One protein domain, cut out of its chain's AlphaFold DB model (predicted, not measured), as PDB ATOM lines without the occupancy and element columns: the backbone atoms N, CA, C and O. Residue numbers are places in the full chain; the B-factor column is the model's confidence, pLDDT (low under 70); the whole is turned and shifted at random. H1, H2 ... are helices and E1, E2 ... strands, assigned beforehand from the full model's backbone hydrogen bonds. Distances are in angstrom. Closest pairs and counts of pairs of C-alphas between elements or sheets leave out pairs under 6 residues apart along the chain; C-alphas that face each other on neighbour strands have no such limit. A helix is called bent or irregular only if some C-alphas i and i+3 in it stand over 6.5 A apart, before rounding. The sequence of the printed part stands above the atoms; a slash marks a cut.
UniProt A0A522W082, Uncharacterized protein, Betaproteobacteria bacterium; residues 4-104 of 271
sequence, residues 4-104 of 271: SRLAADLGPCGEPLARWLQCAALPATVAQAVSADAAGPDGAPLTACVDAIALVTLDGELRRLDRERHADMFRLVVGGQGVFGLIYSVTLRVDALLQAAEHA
ATOM      1  N   SER A   4     168.693 173.012 287.563       94.12
ATOM      2  CA  SER A   4     167.396 173.601 287.206       94.12
ATOM      3  C   SER A   4     166.385 173.539 288.350       94.12
ATOM      4  O   SER A   4     165.607 174.469 288.537       94.12
ATOM      5  N   ARG A   5     166.423 172.463 289.147       96.44
ATOM      6  CA  ARG A   5     165.578 172.329 290.333       96.44
ATOM      7  C   ARG A   5     166.017 173.283 291.443       96.44
ATOM      8  O   ARG A   5     165.164 173.954 292.000       96.44
ATOM      9  N   LEU A   6     167.325 173.391 291.696       95.81
ATOM     10  CA  LEU A   6     167.871 174.351 292.660       95.81
ATOM     11  C   LEU A   6     167.466 175.790 292.313       95.81
ATOM     12  O   LEU A   6     166.987 176.504 293.181       95.81
ATOM     13  N   ALA A   7     167.615 176.200 291.049       95.62
ATOM     14  CA  ALA A   7     167.220 177.537 290.611       95.62
ATOM     15  C   ALA A   7     165.713 177.787 290.793       95.62
ATOM     16  O   ALA A   7     165.327 178.854 291.256       95.62
ATOM     17  N   ALA A   8     164.869 176.792 290.492       96.06
ATOM     18  CA  ALA A   8     163.425 176.891 290.701       96.06
ATOM     19  C   ALA A   8     163.043 176.982 292.190       96.06
ATOM     20  O   ALA A   8     162.187 177.786 292.552       96.06
ATOM     21  N   ASP A   9     163.688 176.193 293.055       96.75
ATOM     22  CA  ASP A   9     163.418 176.180 294.497       96.75
ATOM     23  C   ASP A   9     163.861 177.498 295.185       96.75
ATOM     24  O   ASP A   9     163.334 177.843 296.239       96.75
ATOM     25  N   LEU A  10     164.783 178.266 294.580       96.06
ATOM     26  CA  LEU A  10     165.195 179.606 295.038       96.06
ATOM     27  C   LEU A  10     164.209 180.728 294.650       96.06
ATOM     28  O   LEU A  10     164.405 181.880 295.044       96.06
ATOM     29  N   GLY A  11     163.156 180.422 293.884       95.81
ATOM     30  CA  GLY A  11     162.150 181.402 293.471       95.81
ATOM     31  C   GLY A  11     162.749 182.568 292.663       95.81
ATOM     32  O   GLY A  11     163.668 182.351 291.871       95.81
ATOM     33  N   PRO A  12     162.265 183.814 292.848       95.56
ATOM     34  CA  PRO A  12     162.759 184.982 292.109       95.56
ATOM     35  C   PRO A  12     164.266 185.234 292.262       95.56
ATOM     36  O   PRO A  12     164.924 185.625 291.303       95.56
ATOM     37  N   CYS A  13     164.845 184.942 293.431       95.19
ATOM     38  CA  CYS A  13     166.286 185.080 293.665       95.19
ATOM     39  C   CYS A  13     167.123 184.114 292.808       95.19
ATOM     40  O   CYS A  13     168.308 184.346 292.599       95.19
ATOM     41  N   GLY A  14     166.522 183.034 292.300       95.06
ATOM     42  CA  GLY A  14     167.172 182.063 291.424       95.06
ATOM     43  C   GLY A  14     167.247 182.478 289.951       95.06
ATOM     44  O   GLY A  14     167.852 181.748 289.166       95.06
ATOM     45  N   GLU A  15     166.663 183.612 289.546       95.38
ATOM     46  CA  GLU A  15     166.619 184.026 288.135       95.38
ATOM     47  C   GLU A  15     168.013 184.202 287.495       95.38
ATOM     48  O   GLU A  15     168.221 183.661 286.401       95.38
ATOM     49  N   PRO A  16     169.006 184.850 288.144       94.94
ATOM     50  CA  PRO A  16     170.356 184.949 287.583       94.94
ATOM     51  C   PRO A  16     170.984 183.570 287.351       94.94
ATOM     52  O   PRO A  16     171.563 183.304 286.296       94.94
ATOM     53  N   LEU A  17     170.794 182.651 288.305       95.56
ATOM     54  CA  LEU A  17     171.271 181.275 288.192       95.56
ATOM     55  C   LEU A  17     170.573 180.540 287.039       95.56
ATOM     56  O   LEU A  17     171.237 179.883 286.241       95.56
ATOM     57  N   ALA A  18     169.250 180.672 286.915       95.06
ATOM     58  CA  ALA A  18     168.478 180.067 285.831       95.06
ATOM     59  C   ALA A  18     168.923 180.573 284.450       95.06
ATOM     60  O   ALA A  18     169.001 179.781 283.511       95.06
ATOM     61  N   ARG A  19     169.242 181.866 284.331       94.19
ATOM     62  CA  ARG A  19     169.746 182.486 283.101       94.19
ATOM     63  C   ARG A  19     171.118 181.939 282.718       94.19
ATOM     64  O   ARG A  19     171.303 181.512 281.584       94.19
ATOM     65  N   TRP A  20     172.048 181.884 283.668       93.56
ATOM     66  CA  TRP A  20     173.369 181.300 283.434       93.56
ATOM     67  C   TRP A  20     173.289 179.826 283.005       93.56
ATOM     68  O   TRP A  20     173.969 179.409 282.071       93.56
ATOM     69  N   LEU A  21     172.401 179.035 283.615       93.38
ATOM     70  CA  LEU A  21     172.225 177.620 283.269       93.38
ATOM     71  C   LEU A  21     171.773 177.375 281.818       93.38
ATOM     72  O   LEU A  21     171.911 176.252 281.338       93.38
ATOM     73  N   GLN A  22     171.255 178.386 281.113       90.19
ATOM     74  CA  GLN A  22     170.876 178.266 279.699       90.19
ATOM     75  C   GLN A  22     172.087 178.253 278.760       90.19
ATOM     76  O   GLN A  22     171.998 177.694 277.669       90.19
ATOM     77  N   CYS A  23     173.213 178.842 279.172       84.12
ATOM     78  CA  CYS A  23     174.440 178.911 278.373       84.12
ATOM     79  C   CYS A  23     175.613 178.123 278.978       84.12
ATOM     80  O   CYS A  23     176.615 177.888 278.302       84.12
ATOM     81  N   ALA A  24     175.507 177.687 280.235       82.62
ATOM     82  CA  ALA A  24     176.572 176.969 280.917       82.62
ATOM     83  C   ALA A  24     176.736 175.525 280.406       82.62
ATOM     84  O   ALA A  24     175.809 174.713 280.440       82.62
ATOM     85  N   ALA A  25     177.959 175.159 280.018       80.00
ATOM     86  CA  ALA A  25     178.329 173.780 279.701       80.00
ATOM     87  C   ALA A  25     178.621 172.984 280.990       80.00
ATOM     88  O   ALA A  25     179.772 172.720 281.337       80.00
ATOM     89  N   LEU A  26     177.568 172.631 281.737       87.56
ATOM     90  CA  LEU A  26     177.676 171.968 283.041       87.56
ATOM     91  C   LEU A  26     177.070 170.567 283.069       87.56
ATOM     92  O   LEU A  26     176.050 170.307 282.427       87.56
ATOM     93  N   PRO A  27     177.606 169.672 283.916       91.50
ATOM     94  CA  PRO A  27     176.884 168.471 284.304       91.50
ATOM     95  C   PRO A  27     175.528 168.805 284.943       91.50
ATOM     96  O   PRO A  27     175.387 169.781 285.677       91.50
ATOM     97  N   ALA A  28     174.532 167.942 284.727       90.12
ATOM     98  CA  ALA A  28     173.140 168.208 285.104       90.12
ATOM     99  C   ALA A  28     172.896 168.357 286.621       90.12
ATOM    100  O   ALA A  28     171.890 168.940 287.039       90.12
ATOM    101  N   THR A  29     173.778 167.804 287.457       96.19
ATOM    102  CA  THR A  29     173.644 167.827 288.921       96.19
ATOM    103  C   THR A  29     174.790 168.567 289.593       96.19
ATOM    104  O   THR A  29     175.919 168.574 289.099       96.19
ATOM    105  N   VAL A  30     174.507 169.124 290.775       96.56
ATOM    106  CA  VAL A  30     175.502 169.825 291.602       96.56
ATOM    107  C   VAL A  30     176.689 168.911 291.919       96.56
ATOM    108  O   VAL A  30     177.835 169.281 291.691       96.56
ATOM    109  N   ALA A  31     176.424 167.678 292.361       96.69
ATOM    110  CA  ALA A  31     177.465 166.709 292.706       96.69
ATOM    111  C   ALA A  31     178.378 166.363 291.518       96.69
ATOM    112  O   ALA A  31     179.595 166.261 291.681       96.69
ATOM    113  N   GLN A  32     177.816 166.213 290.313       95.62
ATOM    114  CA  GLN A  32     178.615 165.963 289.112       95.62
ATOM    115  C   GLN A  32     179.454 167.184 288.724       95.62
ATOM    116  O   GLN A  32     180.614 167.012 288.365       95.62
ATOM    117  N   ALA A  33     178.906 168.398 288.822       95.94
ATOM    118  CA  ALA A  33     179.647 169.626 288.536       95.94
ATOM    119  C   ALA A  33     180.830 169.817 289.501       95.94
ATOM    120  O   ALA A  33     181.940 170.102 289.061       95.94
ATOM    121  N   VAL A  34     180.625 169.552 290.796       96.25
ATOM    122  CA  VAL A  34     181.688 169.561 291.816       96.25
ATOM    123  C   VAL A  34     182.736 168.475 291.543       96.25
ATOM    124  O   VAL A  34     183.934 168.747 291.563       96.25
ATOM    125  N   SER A  35     182.304 167.252 291.226       95.69
ATOM    126  CA  SER A  35     183.221 166.147 290.897       95.69
ATOM    127  C   SER A  35     184.054 166.431 289.645       95.69
ATOM    128  O   SER A  35     185.191 165.978 289.550       95.69
ATOM    129  N   ALA A  36     183.495 167.164 288.682       94.25
ATOM    130  CA  ALA A  36     184.118 167.469 287.399       94.25
ATOM    131  C   ALA A  36     184.993 168.737 287.410       94.25
ATOM    132  O   ALA A  36     185.522 169.095 286.352       94.25
ATOM    133  N   ASP A  37     185.122 169.396 288.567       94.38
ATOM    134  CA  ASP A  37     185.759 170.711 288.728       94.38
ATOM    135  C   ASP A  37     185.193 171.742 287.743       94.38
ATOM    136  O   ASP A  37     185.909 172.346 286.944       94.38
ATOM    137  N   ALA A  38     183.869 171.848 287.673       94.50
ATOM    138  CA  ALA A  38     183.236 172.727 286.705       94.50
ATOM    139  C   ALA A  38     183.501 174.212 287.013       94.50
ATOM    140  O   ALA A  38     183.700 174.598 288.165       94.50
ATOM    141  N   ALA A  39     183.474 175.053 285.981       94.38
ATOM    142  CA  ALA A  39     183.484 176.499 286.168       94.38
ATOM    143  C   ALA A  39     182.129 176.970 286.723       94.38
ATOM    144  O   ALA A  39     181.076 176.464 286.339       94.38
ATOM    145  N   GLY A  40     182.172 177.916 287.648       94.19
ATOM    146  CA  GLY A  40     181.030 178.655 288.156       94.19
ATOM    147  C   GLY A  40     180.625 179.806 287.227       94.19
ATOM    148  O   GLY A  40     181.213 179.982 286.156       94.19
ATOM    149  N   PRO A  41     179.607 180.588 287.622       94.50
ATOM    150  CA  PRO A  41     178.988 181.563 286.727       94.50
ATOM    151  C   PRO A  41     179.882 182.722 286.288       94.50
ATOM    152  O   PRO A  41     179.813 183.152 285.141       94.50
ATOM    153  N   ASP A  42     180.760 183.177 287.174       93.50
ATOM    154  CA  ASP A  42     181.716 184.262 286.936       93.50
ATOM    155  C   ASP A  42     183.059 183.761 286.367       93.50
ATOM    156  O   ASP A  42     184.058 184.484 286.364       93.50
ATOM    157  N   GLY A  43     183.102 182.497 285.934       94.00
ATOM    158  CA  GLY A  43     184.288 181.843 285.397       94.00
ATOM    159  C   GLY A  43     185.276 181.341 286.450       94.00
ATOM    160  O   GLY A  43     186.220 180.642 286.083       94.00
ATOM    161  N   ALA A  44     185.104 181.647 287.740       94.19
ATOM    162  CA  ALA A  44     185.893 181.007 288.792       94.19
ATOM    163  C   ALA A  44     185.498 179.531 288.932       94.19
ATOM    164  O   ALA A  44     184.391 179.159 288.548       94.19
ATOM    165  N   PRO A  45     186.344 178.651 289.483       94.06
ATOM    166  CA  PRO A  45     185.911 177.291 289.775       94.06
ATOM    167  C   PRO A  45     184.703 177.283 290.713       94.06
ATOM    168  O   PRO A  45     184.680 177.957 291.744       94.06
ATOM    169  N   LEU A  46     183.703 176.466 290.372       93.75
ATOM    170  CA  LEU A  46     182.447 176.342 291.117       93.75
ATOM    171  C   LEU A  46     182.673 175.956 292.588       93.75
ATOM    172  O   LEU A  46     181.855 176.232 293.463       93.75
ATOM    173  N   THR A  47     183.801 175.314 292.859       93.56
ATOM    174  CA  THR A  47     184.255 174.871 294.177       93.56
ATOM    175  C   THR A  47     184.380 176.024 295.175       93.56
ATOM    176  O   THR A  47     184.186 175.810 296.373       93.56
ATOM    177  N   ALA A  48     184.599 177.257 294.702       93.06
ATOM    178  CA  ALA A  48     184.589 178.466 295.525       93.06
ATOM    179  C   ALA A  48     183.215 178.730 296.179       93.06
ATOM    180  O   ALA A  48     183.136 179.316 297.261       93.06
ATOM    181  N   CYS A  49     182.134 178.250 295.556       95.19
ATOM    182  CA  CYS A  49     180.770 178.312 296.084       95.19
ATOM    183  C   CYS A  49     180.405 177.091 296.946       95.19
ATOM    184  O   CYS A  49     179.286 177.022 297.455       95.19
ATOM    185  N   VAL A  50     181.302 176.116 297.109       96.50
ATOM    186  CA  VAL A  50     181.082 174.934 297.952       96.50
ATOM    187  C   VAL A  50     181.652 175.198 299.337       96.50
ATOM    188  O   VAL A  50     182.848 175.439 299.478       96.50
ATOM    189  N   ASP A  51     180.801 175.123 300.354       97.25
ATOM    190  CA  ASP A  51     181.196 175.206 301.760       97.25
ATOM    191  C   ASP A  51     181.714 173.853 302.263       97.25
ATOM    192  O   ASP A  51     182.840 173.743 302.741       97.25
ATOM    193  N   ALA A  52     180.913 172.801 302.068       98.06
ATOM    194  CA  ALA A  52     181.213 171.457 302.540       98.06
ATOM    195  C   ALA A  52     180.572 170.373 301.664       98.06
ATOM    196  O   ALA A  52     179.625 170.616 300.910       98.06
ATOM    197  N   ILE A  53     181.064 169.147 301.807       98.12
ATOM    198  CA  ILE A  53     180.564 167.945 301.140       98.12
ATOM    199  C   ILE A  53     180.314 166.866 302.186       98.12
ATOM    200  O   ILE A  53     181.168 166.613 303.030       98.12
ATOM    201  N   ALA A  54     179.172 166.187 302.108       98.25
ATOM    202  CA  ALA A  54     178.983 164.909 302.783       98.25
ATOM    203  C   ALA A  54     179.312 163.785 301.794       98.25
ATOM    204  O   ALA A  54     178.641 163.631 300.769       98.25
ATOM    205  N   LEU A  55     180.369 163.031 302.075       98.19
ATOM    206  CA  LEU A  55     180.890 161.964 301.230       98.19
ATOM    207  C   LEU A  55     180.597 160.607 301.870       98.19
ATOM    208  O   LEU A  55     180.962 160.387 303.020       98.19
ATOM    209  N   VAL A  56     180.002 159.692 301.109       97.56
ATOM    210  CA  VAL A  56     179.985 158.268 301.457       97.56
ATOM    211  C   VAL A  56     181.294 157.652 300.973       97.56
ATOM    212  O   VAL A  56     181.553 157.607 299.762       97.56
ATOM    213  N   THR A  57     182.131 157.219 301.911       93.88
ATOM    214  CA  THR A  57     183.409 156.555 301.634       93.88
ATOM    215  C   THR A  57     183.228 155.058 301.361       93.88
ATOM    216  O   THR A  57     182.136 154.504 301.463       93.88
ATOM    217  N   LEU A  58     184.298 154.386 300.926       91.38
ATOM    218  CA  LEU A  58     184.259 152.976 300.503       91.38
ATOM    219  C   LEU A  58     184.039 151.968 301.635       91.38
ATOM    220  O   LEU A  58     183.655 150.826 301.376       91.38
ATOM    221  N   ASP A  59     184.305 152.396 302.863       90.81
ATOM    222  CA  ASP A  59     183.963 151.712 304.110       90.81
ATOM    223  C   ASP A  59     182.463 151.832 304.453       90.81
ATOM    224  O   ASP A  59     181.999 151.153 305.358       90.81
ATOM    225  N   GLY A  60     181.693 152.629 303.700       92.56
ATOM    226  CA  GLY A  60     180.268 152.872 303.937       92.56
ATOM    227  C   GLY A  60     179.983 154.025 304.903       92.56
ATOM    228  O   GLY A  60     178.818 154.307 305.172       92.56
ATOM    229  N   GLU A  61     181.017 154.713 305.390       95.38
ATOM    230  CA  GLU A  61     180.881 155.815 306.344       95.38
ATOM    231  C   GLU A  61     180.481 157.128 305.661       95.38
ATOM    232  O   GLU A  61     180.943 157.448 304.562       95.38
ATOM    233  N   LEU A  62     179.649 157.928 306.336       97.50
ATOM    234  CA  LEU A  62     179.296 159.278 305.892       97.50
ATOM    235  C   LEU A  62     180.209 160.304 306.571       97.50
ATOM    236  O   LEU A  62     180.124 160.533 307.775       97.50
ATOM    237  N   ARG A  63     181.061 160.968 305.788       97.06
ATOM    238  CA  ARG A  63     182.044 161.939 306.287       97.06
ATOM    239  C   ARG A  63     181.745 163.335 305.768       97.06
ATOM    240  O   ARG A  63     181.548 163.525 304.571       97.06
ATOM    241  N   ARG A  64     181.755 164.331 306.658       98.00
ATOM    242  CA  ARG A  64     181.711 165.747 306.271       98.00
ATOM    243  C   ARG A  64     183.126 166.237 305.970       98.00
ATOM    244  O   ARG A  64     184.008 166.089 306.811       98.00
ATOM    245  N   LEU A  65     183.308 166.812 304.789       97.94
ATOM    246  CA  LEU A  65     184.564 167.345 304.273       97.94
ATOM    247  C   LEU A  65     184.395 168.829 303.983       97.94
ATOM    248  O   LEU A  65     183.434 169.218 303.320       97.94
ATOM    249  N   ASP A  66     185.345 169.629 304.428       97.12
ATOM    250  CA  ASP A  66     185.441 171.050 304.117       97.12
ATOM    251  C   ASP A  66     186.922 171.470 304.142       97.12
ATOM    252  O   ASP A  66     187.822 170.626 304.132       97.12
ATOM    253  N   ARG A  67     187.198 172.775 304.098       94.88
ATOM    254  CA  ARG A  67     188.573 173.296 304.060       94.88
ATOM    255  C   ARG A  67     189.304 173.185 305.403       94.88
ATOM    256  O   ARG A  67     190.523 173.309 305.417       94.88
ATOM    257  N   GLU A  68     188.593 172.931 306.499       96.00
ATOM    258  CA  GLU A  68     189.158 172.802 307.848       96.00
ATOM    259  C   GLU A  68     189.165 171.338 308.317       96.00
ATOM    260  O   GLU A  68     190.121 170.863 308.932       96.00
ATOM    261  N   ARG A  69     188.110 170.587 307.992       94.88
ATOM    262  CA  ARG A  69     187.881 169.193 308.375       94.88
ATOM    263  C   ARG A  69     188.120 168.281 307.182       94.88
ATOM    264  O   ARG A  69     187.388 168.318 306.196       94.88
ATOM    265  N   HIS A  70     189.119 167.406 307.306       94.81
ATOM    266  CA  HIS A  70     189.547 166.499 306.233       94.81
ATOM    267  C   HIS A  70     189.909 167.236 304.928       94.81
ATOM    268  O   HIS A  70     189.577 166.765 303.838       94.81
ATOM    269  N   ALA A  71     190.611 168.369 305.049       95.44
ATOM    270  CA  ALA A  71     190.963 169.247 303.934       95.44
ATOM    271  C   ALA A  71     191.632 168.505 302.765       95.44
ATOM    272  O   ALA A  71     191.247 168.698 301.613       95.44
ATOM    273  N   ASP A  72     192.561 167.587 303.040       94.38
ATOM    274  CA  ASP A  72     193.227 166.801 301.992       94.38
ATOM    275  C   ASP A  72     192.228 165.966 301.181       94.38
ATOM    276  O   ASP A  72     192.253 165.964 299.949       94.38
ATOM    277  N   MET A  73     191.275 165.317 301.857       95.44
ATOM    278  CA  MET A  73     190.238 164.532 301.188       95.44
ATOM    279  C   MET A  73     189.235 165.429 300.459       95.44
ATOM    280  O   MET A  73     188.803 165.077 299.364       95.44
ATOM    281  N   PHE A  74     188.907 166.607 300.998       96.56
ATOM    282  CA  PHE A  74     188.100 167.604 300.291       96.56
ATOM    283  C   PHE A  74     188.748 167.986 298.948       96.56
ATOM    284  O   PHE A  74     188.098 167.897 297.906       96.56
ATOM    285  N   ARG A  75     190.051 168.305 298.947       95.38
ATOM    286  CA  ARG A  75     190.818 168.665 297.738       95.38
ATOM    287  C   ARG A  75     190.934 167.529 296.717       95.38
ATOM    288  O   ARG A  75     191.069 167.799 295.523       95.38
ATOM    289  N   LEU A  76     190.914 166.275 297.174       96.12
ATOM    290  CA  LEU A  76     190.916 165.091 296.310       96.12
ATOM    291  C   LEU A  76     189.537 164.801 295.716       96.12
ATOM    292  O   LEU A  76     189.451 164.354 294.578       96.12
ATOM    293  N   VAL A  77     188.463 165.029 296.476       96.50
ATOM    294  CA  VAL A  77     187.078 164.738 296.070       96.50
ATOM    295  C   VAL A  77     186.563 165.780 295.088       96.50
ATOM    296  O   VAL A  77     185.961 165.438 294.066       96.50
ATOM    297  N   VAL A  78     186.804 167.055 295.383       95.19
ATOM    298  CA  VAL A  78     186.430 168.163 294.512       95.19
ATOM    299  C   VAL A  78     187.339 168.150 293.284       95.19
ATOM    300  O   VAL A  78     188.560 168.148 293.401       95.19
ATOM    301  N   GLY A  79     186.754 168.061 292.090       93.88
ATOM    302  CA  GLY A  79     187.517 167.789 290.868       93.88
ATOM    303  C   GLY A  79     188.101 166.376 290.770       93.88
ATOM    304  O   GLY A  79     188.752 166.049 289.777       93.88
ATOM    305  N   GLY A  80     187.815 165.514 291.751       94.62
ATOM    306  CA  GLY A  80     188.279 164.132 291.847       94.62
ATOM    307  C   GLY A  80     187.601 163.154 290.903       94.62
ATOM    308  O   GLY A  80     187.785 161.945 291.031       94.62
ATOM    309  N   GLN A  81     186.754 163.646 289.999       95.38
ATOM    310  CA  GLN A  81     186.063 162.862 288.979       95.38
ATOM    311  C   GLN A  81     185.221 161.717 289.562       95.38
ATOM    312  O   GLN A  81     184.959 160.738 288.872       95.38
ATOM    313  N   GLY A  82     184.797 161.823 290.828       95.00
ATOM    314  CA  GLY A  82     183.961 160.828 291.506       95.00
ATOM    315  C   GLY A  82     184.667 159.504 291.811       95.00
ATOM    316  O   GLY A  82     184.015 158.463 291.804       95.00
ATOM    317  N   VAL A  83     185.990 159.518 292.020       96.25
ATOM    318  CA  VAL A  83     186.765 158.292 292.292       96.25
ATOM    319  C   VAL A  83     187.108 158.076 293.769       96.25
ATOM    320  O   VAL A  83     187.549 156.992 294.112       96.25
ATOM    321  N   PHE A  84     186.880 159.044 294.660       95.81
ATOM    322  CA  PHE A  84     187.195 158.914 296.099       95.81
ATOM    323  C   PHE A  84     186.000 158.538 296.986       95.81
ATOM    324  O   PHE A  84     186.166 158.265 298.170       95.81
ATOM    325  N   GLY A  85     184.794 158.515 296.424       95.19
ATOM    326  CA  GLY A  85     183.559 158.193 297.130       95.19
ATOM    327  C   GLY A  85     182.347 158.740 296.386       95.19
ATOM    328  O   GLY A  85     182.472 159.286 295.284       95.19
ATOM    329  N   LEU A  86     181.172 158.613 296.997       95.62
ATOM    330  CA  LEU A  86     179.929 159.173 296.476       95.62
ATOM    331  C   LEU A  86     179.583 160.458 297.230       95.62
ATOM    332  O   LEU A  86     179.399 160.444 298.443       95.62
ATOM    333  N   ILE A  87     179.450 161.570 296.508       97.50
ATOM    334  CA  ILE A  87     178.924 162.813 297.083       97.50
ATOM    335  C   ILE A  87     177.435 162.609 297.382       97.50
ATOM    336  O   ILE A  87     176.618 162.545 296.460       97.50
ATOM    337  N   TYR A  88     177.091 162.513 298.665       97.62
ATOM    338  CA  TYR A  88     175.714 162.392 299.139       97.62
ATOM    339  C   TYR A  88     175.006 163.748 299.126       97.62
ATOM    340  O   TYR A  88     173.902 163.881 298.597       97.62
ATOM    341  N   SER A  89     175.665 164.781 299.655       97.88
ATOM    342  CA  SER A  89     175.158 166.152 299.654       97.88
ATOM    343  C   SER A  89     176.286 167.177 299.549       97.88
ATOM    344  O   SER A  89     177.450 166.889 299.831       97.88
ATOM    345  N   VAL A  90     175.926 168.382 299.105       98.19
ATOM    346  CA  VAL A  90     176.823 169.534 298.976       98.19
ATOM    347  C   VAL A  90     176.175 170.702 299.710       98.19
ATOM    348  O   VAL A  90     175.021 171.031 299.436       98.19
ATOM    349  N   THR A  91     176.905 171.326 300.628       98.06
ATOM    350  CA  THR A  91     176.527 172.602 301.240       98.06
ATOM    351  C   THR A  91     177.067 173.720 300.352       98.06
ATOM    352  O   THR A  91     178.279 173.840 300.176       98.06
ATOM    353  N   LEU A  92     176.173 174.505 299.751       97.19
ATOM    354  CA  LEU A  92     176.524 175.623 298.874       97.19
ATOM    355  C   LEU A  92     176.430 176.950 299.627       97.19
ATOM    356  O   LEU A  92     175.489 177.176 300.386       97.19
ATOM    357  N   ARG A  93     177.361 177.858 299.340       97.19
ATOM    358  CA  ARG A  93     177.276 179.276 299.700       97.19
ATOM    359  C   ARG A  93     176.362 179.972 298.696       97.19
ATOM    360  O   ARG A  93     176.829 180.443 297.659       97.19
ATOM    361  N   VAL A  94     175.059 179.974 298.973       95.81
ATOM    362  CA  VAL A  94     174.038 180.456 298.025       95.81
ATOM    363  C   VAL A  94     174.261 181.920 297.649       95.81
ATOM    364  O   VAL A  94     174.253 182.220 296.461       95.81
ATOM    365  N   ASP A  95     174.571 182.796 298.607       95.38
ATOM    366  CA  ASP A  95     174.817 184.219 298.322       95.38
ATOM    367  C   ASP A  95     175.978 184.417 297.342       95.38
ATOM    368  O   ASP A  95     175.854 185.138 296.357       95.38
ATOM    369  N   ALA A  96     177.090 183.703 297.552       95.75
ATOM    370  CA  ALA A  96     178.243 183.755 296.654       95.75
ATOM    371  C   ALA A  96     177.917 183.199 295.258       95.75
ATOM    372  O   ALA A  96     178.390 183.728 294.257       95.75
ATOM    373  N   LEU A  97     177.109 182.136 295.181       96.06
ATOM    374  CA  LEU A  97     176.672 181.562 293.908       96.06
ATOM    375  C   LEU A  97     175.765 182.527 293.132       96.06
ATOM    376  O   LEU A  97     175.940 182.678 291.925       96.06
ATOM    377  N   LEU A  98     174.809 183.167 293.809       96.19
ATOM    378  CA  LEU A  98     173.901 184.134 293.194       96.19
ATOM    379  C   LEU A  98     174.647 185.395 292.762       96.19
ATOM    380  O   LEU A  98     174.493 185.815 291.619       96.19
ATOM    381  N   GLN A  99     175.540 185.916 293.605       95.38
ATOM    382  CA  GLN A  99     176.406 187.037 293.249       95.38
ATOM    383  C   GLN A  99     177.270 186.708 292.024       95.38
ATOM    384  O   GLN A  99     177.384 187.526 291.114       95.38
ATOM    385  N   ALA A 100     177.859 185.511 291.948       95.38
ATOM    386  CA  ALA A 100     178.591 185.094 290.753       95.38
ATOM    387  C   ALA A 100     177.672 185.040 289.521       95.38
ATOM    388  O   ALA A 100     178.068 185.474 288.441       95.38
ATOM    389  N   ALA A 101     176.443 184.535 289.675       95.88
ATOM    390  CA  ALA A 101     175.469 184.428 288.591       95.88
ATOM    391  C   ALA A 101     174.977 185.788 288.071       95.88
ATOM    392  O   ALA A 101     174.726 185.921 286.877       95.88
ATOM    393  N   GLU A 102     174.889 186.807 288.924       94.94
ATOM    394  CA  GLU A 102     174.581 188.184 288.513       94.94
ATOM    395  C   GLU A 102     175.664 188.785 287.610       94.94
ATOM    396  O   GLU A 102     175.356 189.543 286.692       94.94
ATOM    397  N   HIS A 103     176.924 188.408 287.834       91.62
ATOM    398  CA  HIS A 103     178.073 188.856 287.045       91.62
ATOM    399  C   HIS A 103     178.426 187.891 285.902       91.62
ATOM    400  O   HIS A 103     179.467 188.051 285.259       91.62
ATOM    401  N   ALA A 104     177.591 186.879 285.646       92.00
ATOM    402  CA  ALA A 104     177.850 185.898 284.606       92.00
ATOM    403  C   ALA A 104     177.775 186.547 283.220       92.00
ATOM    404  O   ALA A 104     176.753 187.109 282.821       92.00
TER     405      ALA A 104
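What this domain is: This is residues 4 to 104 of the 271 residues of an uncharacterized protein of Betaproteobacteria bacterium (UniProt A0A522W082). A small three-stranded sheet, with H5 packed across it over E1 and H3 packed on it beside the strands, close to E3, makes one end of an elongated body; the helical hairpin of H1 and H2, with H6 packed on H2, makes the other, and short H4 sits between. The printed part has 101 residues, with six named helices and three named strands in the order H1 H2 H3 H4 E1 E2 H5 E3 H6. The class is mixed, helices and strands, and the antiparallel sheet runs E2 E1 E3. The whole is compact, with a radius of gyration of the C-alphas of 13.5 A and spans of 40 by 23 by 23 A.

How they stand to each other: Start with H1, residues 4 to 9, and H2, residues 11 to 20: this helical hairpin touches closest at C-alphas 7 and 14, 4.6 A apart. H2 is irregular, with C-alphas 13 and 16 7.3 A apart. H2 touches H6, residues 94 to 102, at a steep tilt of 52 degrees; C-alphas 16 and 101 come closest, 5.2 A. H3, residues 30 to 35, and H5, residues 71 to 77, are on one face of the sheet, giving two layers. In the sheet, E1, residues 50 to 56, is antiparallel to E2, residues 62 to 65, its hairpin partner, with N 53 and O 65 at 2.8 A. E1 is antiparallel to E3, residues 86 to 92, with N 54 and O 89 at 2.9 A. E2, H5 and E3 form a split strand-helix-strand unit, two strands running the same way with E1 between, its crossover right-handed. H4, residues 46 to 49, only just touches H3 and H6, with 3 pairs of C-alphas within 8 A each; closest are C-alphas 34 and 47, 6.4 A, and 49 and 97, 5.7 A. Every O i to N i+4 pair is within hydrogen-bond range in H1, H3, H5 and H6; in H2 3 of 6 are, and H4 is too short.

Where its parts are: Find C-alpha 4 at (167.396, 173.601, 287.206), where H1 begins. H2 runs 15.1 A, E1 17.1 A, E3 17.0 A and H6 12.3 A. H6 ends at C-alpha 102, (174.581, 188.184, 288.513).

The domain as a whole: The C-alphas of Asp 59 and His 103, farthest apart, are 41.3 A apart. The printed part has no cut, no link is long, and no printed residue is under 70 in pLDDT.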